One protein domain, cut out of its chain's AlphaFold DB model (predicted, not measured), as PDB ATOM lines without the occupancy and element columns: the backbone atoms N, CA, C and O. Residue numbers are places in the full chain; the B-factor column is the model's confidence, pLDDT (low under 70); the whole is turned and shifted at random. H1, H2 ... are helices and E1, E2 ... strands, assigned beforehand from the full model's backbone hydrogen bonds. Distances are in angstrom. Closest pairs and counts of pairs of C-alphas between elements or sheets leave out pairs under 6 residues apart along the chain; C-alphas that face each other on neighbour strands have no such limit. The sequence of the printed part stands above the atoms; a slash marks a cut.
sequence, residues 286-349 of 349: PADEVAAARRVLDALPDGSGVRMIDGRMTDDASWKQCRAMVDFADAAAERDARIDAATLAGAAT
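Overview. This is residues 286 to 349 of the 349 residues of a protein of Pseudonocardia sp. SCN 72-86 (UniProt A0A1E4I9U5). One long helix, H2, makes the length of a rod; a small compact head sits round its first part, and residues 331 to 349 stick out from that head. In the head, H1 packs slantwise on H2, and a short hairpin of strands, E1 and E2, lies near H1. The printed part has 64 residues, with two named helices and two named strands in the order H1, E1, E2, H2; the two-strand sheet is antiparallel and the class is mostly helix. The whole is only just extended, close to loose, with a radius of gyration of the C-alphas of 16.3 A and spans of 54 by 19 by 14 A.

Arrangement. H1, residues 287 to 299, touches H2, residues 316 to 347, and H2 does so with residues 319 to 329 alone. Their closest C-alphas, of Ala 293 and Cys 322, are 4.7 A apart. The two helices run opposite ways at a steep tilt of 53 degrees. The closest C-alphas of H1 and E1, residues 307 to 309, are those of Val 296 and Ile 309, 7.0 A apart. E1 and E2, residues 312 to 314, form an antiparallel hairpin, with N 307 and O 314 at 2.9 A and N 314 and O 307 at 2.8 A, within hydrogen-bond range. E1 and H2 are apart. In H1 and H2 every O i to N i+4 pair is within hydrogen-bond range.

Along the chain. H1 begins at C-alpha 287 (36.376, 24.228, -1.054) and is 18.5 A long. E1 and E2 are each 6.2 A long. H2 runs 46.5 A from C-alpha 316 (36.023, 31.346, 19.862) to C-alpha 347 (17.438, 5.897, -14.371).

Size, cuts and confidence. The two C-alphas farthest apart, of Val 306 and Thr 349, are 54.4 A apart. Without residues 331 to 349, which stand free, the body spans 25 by 19 by 14 A. The printed part has no cut and no long link. Residues 343 to 349 are under pLDDT 70.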
ATOM      1  N   PRO A 286      33.668  28.251  -1.062       92.06
ATOM      2  CA  PRO A 286      34.800  27.653  -1.767       92.06
ATOM      3  C   PRO A 286      35.439  26.498  -0.983       92.06
ATOM      4  O   PRO A 286      35.568  26.543   0.240       92.06
ATOM      5  N   ALA A 287      35.863  25.446  -1.688       92.75
ATOM      6  CA  ALA A 287      36.376  24.228  -1.054       92.75
ATOM      7  C   ALA A 287      37.647  24.467  -0.219       92.75
ATOM      8  O   ALA A 287      37.846  23.822   0.811       92.75
ATOM      9  N   ASP A 288      38.500  25.396  -0.642       94.25
ATOM     10  CA  ASP A 288      39.701  25.817   0.073       94.25
ATOM     11  C   ASP A 288      39.372  26.606   1.351       94.25
ATOM     12  O   ASP A 288      39.991  26.357   2.390       94.25
ATOM     13  N   GLU A 289      38.356  27.474   1.316       93.62
ATOM     14  CA  GLU A 289      37.839  28.164   2.506       93.62
ATOM     15  C   GLU A 289      37.229  27.178   3.511       93.62
ATOM     16  O   GLU A 289      37.537  27.234   4.704       93.62
ATOM     17  N   VAL A 290      36.432  26.212   3.038       95.44
ATOM     18  CA  VAL A 290      35.871  25.141   3.880       95.44
ATOM     19  C   VAL A 290      36.986  24.291   4.490       95.44
ATOM     20  O   VAL A 290      36.951  23.994   5.684       95.44
ATOM     21  N   ALA A 291      38.007  23.920   3.713       95.56
ATOM     22  CA  ALA A 291      39.147  23.159   4.219       95.56
ATOM     23  C   ALA A 291      39.943  23.942   5.277       95.56
ATOM     24  O   ALA A 291      40.370  23.362   6.277       95.56
ATOM     25  N   ALA A 292      40.130  25.252   5.087       94.38
ATOM     26  CA  ALA A 292      40.756  26.118   6.082       94.38
ATOM     27  C   ALA A 292      39.919  26.215   7.366       94.38
ATOM     28  O   ALA A 292      40.461  26.080   8.463       94.38
ATOM     29  N   ALA A 293      38.598  26.360   7.243       95.19
ATOM     30  CA  ALA A 293      37.702  26.362   8.391       95.19
ATOM     31  C   ALA A 293      37.707  25.034   9.148       95.19
ATOM     32  O   ALA A 293      37.749  25.049  10.373       95.19
ATOM     33  N   ARG A 294      37.751  23.883   8.468       96.12
ATOM     34  CA  ARG A 294      37.875  22.586   9.156       96.12
ATOM     35  C   ARG A 294      39.150  22.490   9.991       96.12
ATOM     36  O   ARG A 294      39.064  22.074  11.138       96.12
ATOM     37  N   ARG A 295      40.292  22.987   9.493       95.31
ATOM     38  CA  ARG A 295      41.534  23.050  10.291       95.31
ATOM     39  C   ARG A 295      41.373  23.883  11.565       95.31
ATOM     40  O   ARG A 295      41.935  23.523  12.596       95.31
ATOM     41  N   VAL A 296      40.595  24.969  11.513       94.88
ATOM     42  CA  VAL A 296      40.240  25.762  12.704       94.88
ATOM     43  C   VAL A 296      39.424  24.937  13.699       94.88
ATOM     44  O   VAL A 296      39.739  24.933  14.889       94.88
ATOM     45  N   LEU A 297      38.405  24.221  13.222       95.12
ATOM     46  CA  LEU A 297      37.541  23.396  14.071       95.12
ATOM     47  C   LEU A 297      38.308  22.226  14.707       95.12
ATOM     48  O   LEU A 297      38.075  21.921  15.873       95.12
ATOM     49  N   ASP A 298      39.253  21.629  13.980       95.06
ATOM     50  CA  ASP A 298      40.112  20.547  14.475       95.06
ATOM     51  C   ASP A 298      41.119  21.042  15.528       95.06
ATOM     52  O   ASP A 298      41.404  20.354  16.508       95.06
ATOM     53  N   ALA A 299      41.662  22.250  15.350       93.62
ATOM     54  CA  ALA A 299      42.629  22.844  16.274       93.62
ATOM     55  C   ALA A 299      41.995  23.376  17.574       93.62
ATOM     56  O   ALA A 299      42.691  23.528  18.583       93.62
ATOM     57  N   LEU A 300      40.688  23.656  17.551       92.94
ATOM     58  CA  LEU A 300      39.879  24.098  18.687       92.94
ATOM     59  C   LEU A 300      38.627  23.200  18.814       92.94
ATOM     60  O   LEU A 300      37.524  23.652  18.513       92.94
ATOM     61  N   PRO A 301      38.748  21.932  19.251       92.00
ATOM     62  CA  PRO A 301      37.634  20.973  19.197       92.00
ATOM     63  C   PRO A 301      36.389  21.405  19.984       92.00
ATOM     64  O   PRO A 301      35.264  21.148  19.558       92.00
ATOM     65  N   ASP A 302      36.587  22.085  21.115       91.62
ATOM     66  CA  ASP A 302      35.523  22.610  21.979       91.62
ATOM     67  C   ASP A 302      35.205  24.096  21.724       91.62
ATOM     68  O   ASP A 302      34.365  24.678  22.409       91.62
ATOM     69  N   GLY A 303      35.869  24.710  20.737       90.44
ATOM     70  CA  GLY A 303      35.720  26.122  20.394       90.44
ATOM     71  C   GLY A 303      36.246  27.096  21.449       90.44
ATOM     72  O   GLY A 303      35.901  28.275  21.389       90.44
ATOM     73  N   SER A 304      37.046  26.636  22.420       90.00
ATOM     74  CA  SER A 304      37.518  27.453  23.539       90.00
ATOM     75  C   SER A 304      39.019  27.762  23.488       90.00
ATOM     76  O   SER A 304      39.851  26.959  23.065       90.00
ATOM     77  N   GLY A 305      39.384  28.949  23.979       91.12
ATOM     78  CA  GLY A 305      40.770  29.406  24.040       91.12
ATOM     79  C   GLY A 305      41.263  30.035  22.739       91.12
ATOM     80  O   GLY A 305      40.481  30.464  21.898       91.12
ATOM     81  N   VAL A 306      42.588  30.139  22.614       92.25
ATOM     82  CA  VAL A 306      43.258  30.796  21.485       92.25
ATOM     83  C   VAL A 306      44.353  29.887  20.929       92.25
ATOM     84  O   VAL A 306      45.076  29.217  21.682       92.25
ATOM     85  N   ARG A 307      44.483  29.856  19.601       92.31
ATOM     86  CA  ARG A 307      45.534  29.143  18.862       92.31
ATOM     87  C   ARG A 307      46.060  29.999  17.715       92.31
ATOM     88  O   ARG A 307      45.364  30.873  17.214       92.31
ATOM     89  N   MET A 308      47.293  29.727  17.299       93.25
ATOM     90  CA  MET A 308      47.842  30.245  16.048       93.25
ATOM     91  C   MET A 308      47.695  29.171  14.971       93.25
ATOM     92  O   MET A 308      48.248  28.084  15.125       93.25
ATOM     93  N   ILE A 309      46.964  29.471  13.901       89.94
ATOM     94  CA  ILE A 309      46.691  28.555  12.786       89.94
ATOM     95  C   ILE A 309      47.021  29.297  11.495       89.94
ATOM     96  O   ILE A 309      46.549  30.412  11.287       89.94
ATOM     97  N   ASP A 310      47.887  28.726  10.656       85.56
ATOM     98  CA  ASP A 310      48.344  29.346   9.401       85.56
ATOM     99  C   ASP A 310      48.854  30.800   9.587       85.56
ATOM    100  O   ASP A 310      48.630  31.686   8.764       85.56
ATOM    101  N   GLY A 311      49.525  31.066  10.717       88.00
ATOM    102  CA  GLY A 311      50.056  32.391  11.061       88.00
ATOM    103  C   GLY A 311      49.009  33.414  11.519       88.00
ATOM    104  O   GLY A 311      49.351  34.579  11.713       88.00
ATOM    105  N   ARG A 312      47.754  33.001  11.731       87.62
ATOM    106  CA  ARG A 312      46.657  33.850  12.219       87.62
ATOM    107  C   ARG A 312      46.238  33.438  13.625       87.62
ATOM    108  O   ARG A 312      46.181  32.252  13.936       87.62
ATOM    109  N   MET A 313      45.949  34.424  14.469       92.38
ATOM    110  CA  MET A 313      45.344  34.183  15.777       92.38
ATOM    111  C   MET A 313      43.885  33.780  15.576       92.38
ATOM    112  O   MET A 313      43.156  34.441  14.841       92.38
ATOM    113  N   THR A 314      43.477  32.692  16.213       92.38
ATOM    114  CA  THR A 314      42.139  32.115  16.114       92.38
ATOM    115  C   THR A 314      41.603  31.872  17.515       92.38
ATOM    116  O   THR A 314      42.295  31.295  18.355       92.38
ATOM    117  N   ASP A 315      40.378  32.320  17.749       92.19
ATOM    118  CA  ASP A 315      39.659  32.286  19.019       92.19
ATOM    119  C   ASP A 315      38.243  31.704  18.842       92.19
ATOM    120  O   ASP A 315      37.905  31.148  17.791       92.19
ATOM    121  N   ASP A 316      37.402  31.836  19.868       90.06
ATOM    122  CA  ASP A 316      36.023  31.346  19.862       90.06
ATOM    123  C   ASP A 316      35.145  32.055  18.815       90.06
ATOM    124  O   ASP A 316      34.241  31.441  18.243       90.06
ATOM    125  N   ALA A 317      35.401  33.336  18.532       87.81
ATOM    126  CA  ALA A 317      34.686  34.092  17.507       87.81
ATOM    127  C   ALA A 317      35.013  33.563  16.103       87.81
ATOM    128  O   ALA A 317      34.107  33.232  15.332       87.81
ATOM    129  N   SER A 318      36.303  33.400  15.809       90.44
ATOM    130  CA  SER A 318      36.783  32.817  14.552       90.44
ATOM    131  C   SER A 318      36.267  31.385  14.368       90.44
ATOM    132  O   SER A 318      35.826  31.005  13.283       90.44
ATOM    133  N   TRP A 319      36.241  30.598  15.449       94.44
ATOM    134  CA  TRP A 319      35.692  29.245  15.445       94.44
ATOM    135  C   TRP A 319      34.205  29.212  15.082       94.44
ATOM    136  O   TRP A 319      33.805  28.394  14.256       94.44
ATOM    137  N   LYS A 320      33.379  30.110  15.642       90.88
ATOM    138  CA  LYS A 320      31.935  30.182  15.332       90.88
ATOM    139  C   LYS A 320      31.692  30.511  13.861       90.88
ATOM    140  O   LYS A 320      30.824  29.899  13.241       90.88
ATOM    141  N   GLN A 321      32.483  31.423  13.291       88.75
ATOM    142  CA  GLN A 321      32.437  31.735  11.862       88.75
ATOM    143  C   GLN A 321      32.778  30.502  11.010       88.75
ATOM    144  O   GLN A 321      32.034  30.154  10.093       88.75
ATOM    145  N   CYS A 322      33.873  29.806  11.336       92.69
ATOM    146  CA  CYS A 322      34.273  28.581  10.644       92.69
ATOM    147  C   CYS A 322      33.218  27.473  10.767       92.69
ATOM    148  O   CYS A 322      32.937  26.792   9.782       92.69
ATOM    149  N   ARG A 323      32.605  27.320  11.948       93.56
ATOM    150  CA  ARG A 323      31.548  26.337  12.216       93.56
ATOM    151  C   ARG A 323      30.341  26.579  11.317       93.56
ATOM    152  O   ARG A 323      29.951  25.668  10.603       93.56
ATOM    153  N   ALA A 324      29.824  27.807  11.280       89.94
ATOM    154  CA  ALA A 324      28.673  28.153  10.447       89.94
ATOM    155  C   ALA A 324      28.916  27.861   8.955       89.94
ATOM    156  O   ALA A 324      28.042  27.326   8.273       89.94
ATOM    157  N   MET A 325      30.118  28.164   8.453       92.31
ATOM    158  CA  MET A 325      30.489  27.882   7.064       92.31
ATOM    159  C   MET A 325      30.579  26.377   6.771       92.31
ATOM    160  O   MET A 325      30.085  25.927   5.738       92.31
ATOM    161  N   VAL A 326      31.204  25.603   7.664       94.19
ATOM    162  CA  VAL A 326      31.342  24.147   7.509       94.19
ATOM    163  C   VAL A 326      29.987  23.454   7.601       94.19
ATOM    164  O   VAL A 326      29.682  22.642   6.733       94.19
ATOM    165  N   ASP A 327      29.156  23.817   8.578       92.12
ATOM    166  CA  ASP A 327      27.822  23.237   8.764       92.12
ATOM    167  C   ASP A 327      26.951  23.457   7.514       92.12
ATOM    168  O   ASP A 327      26.286  22.536   7.036       92.12
ATOM    169  N   PHE A 328      27.005  24.658   6.922       91.31
ATOM    170  CA  PHE A 328      26.315  24.938   5.664       91.31
ATOM    171  C   PHE A 328      26.877  24.116   4.494       91.31
ATOM    172  O   PHE A 328      26.111  23.551   3.712       91.31
ATOM    173  N   ALA A 329      28.206  24.047   4.359       92.38
ATOM    174  CA  ALA A 329      28.855  23.300   3.284       92.38
ATOM    175  C   ALA A 329      28.537  21.796   3.355       92.38
ATOM    176  O   ALA A 329      28.261  21.184   2.322       92.38
ATOM    177  N   ASP A 330      28.513  21.221   4.558       92.94
ATOM    178  CA  ASP A 330      28.138  19.824   4.789       92.94
ATOM    179  C   ASP A 330      26.672  19.571   4.426       92.94
ATOM    180  O   ASP A 330      26.374  18.633   3.682       92.94
ATOM    181  N   ALA A 331      25.759  20.451   4.844       91.69
ATOM    182  CA  ALA A 331      24.349  20.343   4.476       91.69
ATOM    183  C   ALA A 331      24.126  20.473   2.954       91.69
ATOM    184  O   ALA A 331      23.262  19.797   2.386       91.69
ATOM    185  N   ALA A 332      24.904  21.324   2.273       91.19
ATOM    186  CA  ALA A 332      24.872  21.473   0.816       91.19
ATOM    187  C   ALA A 332      25.368  20.217   0.101       91.19
ATOM    188  O   ALA A 332      24.698  19.739  -0.815       91.19
ATOM    189  N   ALA A 333      26.485  19.648   0.558       91.00
ATOM    190  CA  ALA A 333      27.024  18.409   0.014       91.00
ATOM    191  C   ALA A 333      26.065  17.226   0.222       91.00
ATOM    192  O   ALA A 333      25.833  16.454  -0.707       91.00
ATOM    193  N   GLU A 334      25.455  17.107   1.406       90.25
ATOM    194  CA  GLU A 334      24.477  16.054   1.691       90.25
ATOM    195  C   GLU A 334      23.245  16.181   0.786       90.25
ATOM    196  O   GLU A 334      22.778  15.193   0.216       90.25
ATOM    197  N   ARG A 335      22.730  17.404   0.609       87.06
ATOM    198  CA  ARG A 335      21.616  17.651  -0.310       87.06
ATOM    199  C   ARG A 335      21.966  17.238  -1.738       87.06
ATOM    200  O   ARG A 335      21.165  16.543  -2.360       87.06
ATOM    201  N   ASP A 336      23.120  17.666  -2.239       87.81
ATOM    202  CA  ASP A 336      23.542  17.383  -3.611       87.81
ATOM    203  C   ASP A 336      23.716  15.862  -3.819       87.81
ATOM    204  O   ASP A 336      23.178  15.305  -4.775       87.81
ATOM    205  N   ALA A 337      24.291  15.147  -2.844       87.06
ATOM    206  CA  ALA A 337      24.397  13.686  -2.878       87.06
ATOM    207  C   ALA A 337      23.031  12.968  -2.895       87.06
ATOM    208  O   ALA A 337      22.863  11.968  -3.598       87.06
ATOM    209  N   ARG A 338      22.029  13.466  -2.150       83.06
ATOM    210  CA  ARG A 338      20.663  12.901  -2.172       83.06
ATOM    211  C   ARG A 338      20.008  13.039  -3.546       83.06
ATOM    212  O   ARG A 338      19.313  12.121  -3.984       83.06
ATOM    213  N   ILE A 339      20.225  14.165  -4.224       78.31
ATOM    214  CA  ILE A 339      19.703  14.414  -5.574       78.31
ATOM    215  C   ILE A 339      20.358  13.468  -6.589       78.31
ATOM    216  O   ILE A 339      19.658  12.865  -7.410       78.31
ATOM    217  N   ASP A 340      21.677  13.294  -6.511       79.94
ATOM    218  CA  ASP A 340      22.418  12.398  -7.401       79.94
ATOM    219  C   ASP A 340      21.969  10.939  -7.226       79.94
ATOM    220  O   ASP A 340      21.690  10.239  -8.204       79.94
ATOM    221  N   ALA A 341      21.797  10.493  -5.976       76.31
ATOM    222  CA  ALA A 341      21.301   9.154  -5.662       76.31
ATOM    223  C   ALA A 341      19.875   8.912  -6.192       76.31
ATOM    224  O   ALA A 341      19.604   7.864  -6.783       76.31
ATOM    225  N   ALA A 342      18.971   9.886  -6.035       70.69
ATOM    226  CA  ALA A 342      17.612   9.803  -6.573       70.69
ATOM    227  C   ALA A 342      17.600   9.752  -8.112       70.69
ATOM    228  O   ALA A 342      16.794   9.035  -8.708       70.69
ATOM    229  N   THR A 343      18.524  10.466  -8.761       68.06
ATOM    230  CA  THR A 343      18.678  10.459 -10.223       68.06
ATOM    231  C   THR A 343      19.138   9.093 -10.733       68.06
ATOM    232  O   THR A 343      18.579   8.585 -11.704       68.06
ATOM    233  N   LEU A 344      20.102   8.466 -10.053       61.97
ATOM    234  CA  LEU A 344      20.570   7.115 -10.381       61.97
ATOM    235  C   LEU A 344      19.470   6.061 -10.191       61.97
ATOM    236  O   LEU A 344      19.316   5.185 -11.040       61.97
ATOM    237  N   ALA A 345      18.679   6.162  -9.119       65.38
ATOM    238  CA  ALA A 345      17.574   5.241  -8.859       65.38
ATOM    239  C   ALA A 345      16.465   5.334  -9.923       65.38
ATOM    240  O   ALA A 345      15.966   4.305 -10.370       65.38
ATOM    241  N   GLY A 346      16.117   6.547 -10.369       58.75
ATOM    242  CA  GLY A 346      15.108   6.764 -11.412       58.75
ATOM    243  C   GLY A 346      15.574   6.455 -12.841       58.75
ATOM    244  O   GLY A 346      14.740   6.333 -13.730       58.75
ATOM    245  N   ALA A 347      16.883   6.334 -13.084       53.53
ATOM    246  CA  ALA A 347      17.438   5.897 -14.371       53.53
ATOM    247  C   ALA A 347      17.537   4.363 -14.499       53.53
ATOM    248  O   ALA A 347      17.763   3.854 -15.595       53.53
ATOM    249  N   ALA A 348      17.398   3.634 -13.387       42.81
ATOM    250  CA  ALA A 348      17.487   2.174 -13.320       42.81
ATOM    251  C   ALA A 348      16.121   1.456 -13.421       42.81
ATOM    252  O   ALA A 348      16.079   0.227 -13.348       42.81
ATOM    253  N   THR A 349      15.026   2.208 -13.577       38.03
ATOM    254  CA  THR A 349      13.633   1.731 -13.700       38.03
ATOM    255  C   THR A 349      13.055   2.049 -15.066       38.03
ATOM    256  O   THR A 349      12.384   1.169 -15.643       38.03
TER     257      THR A 349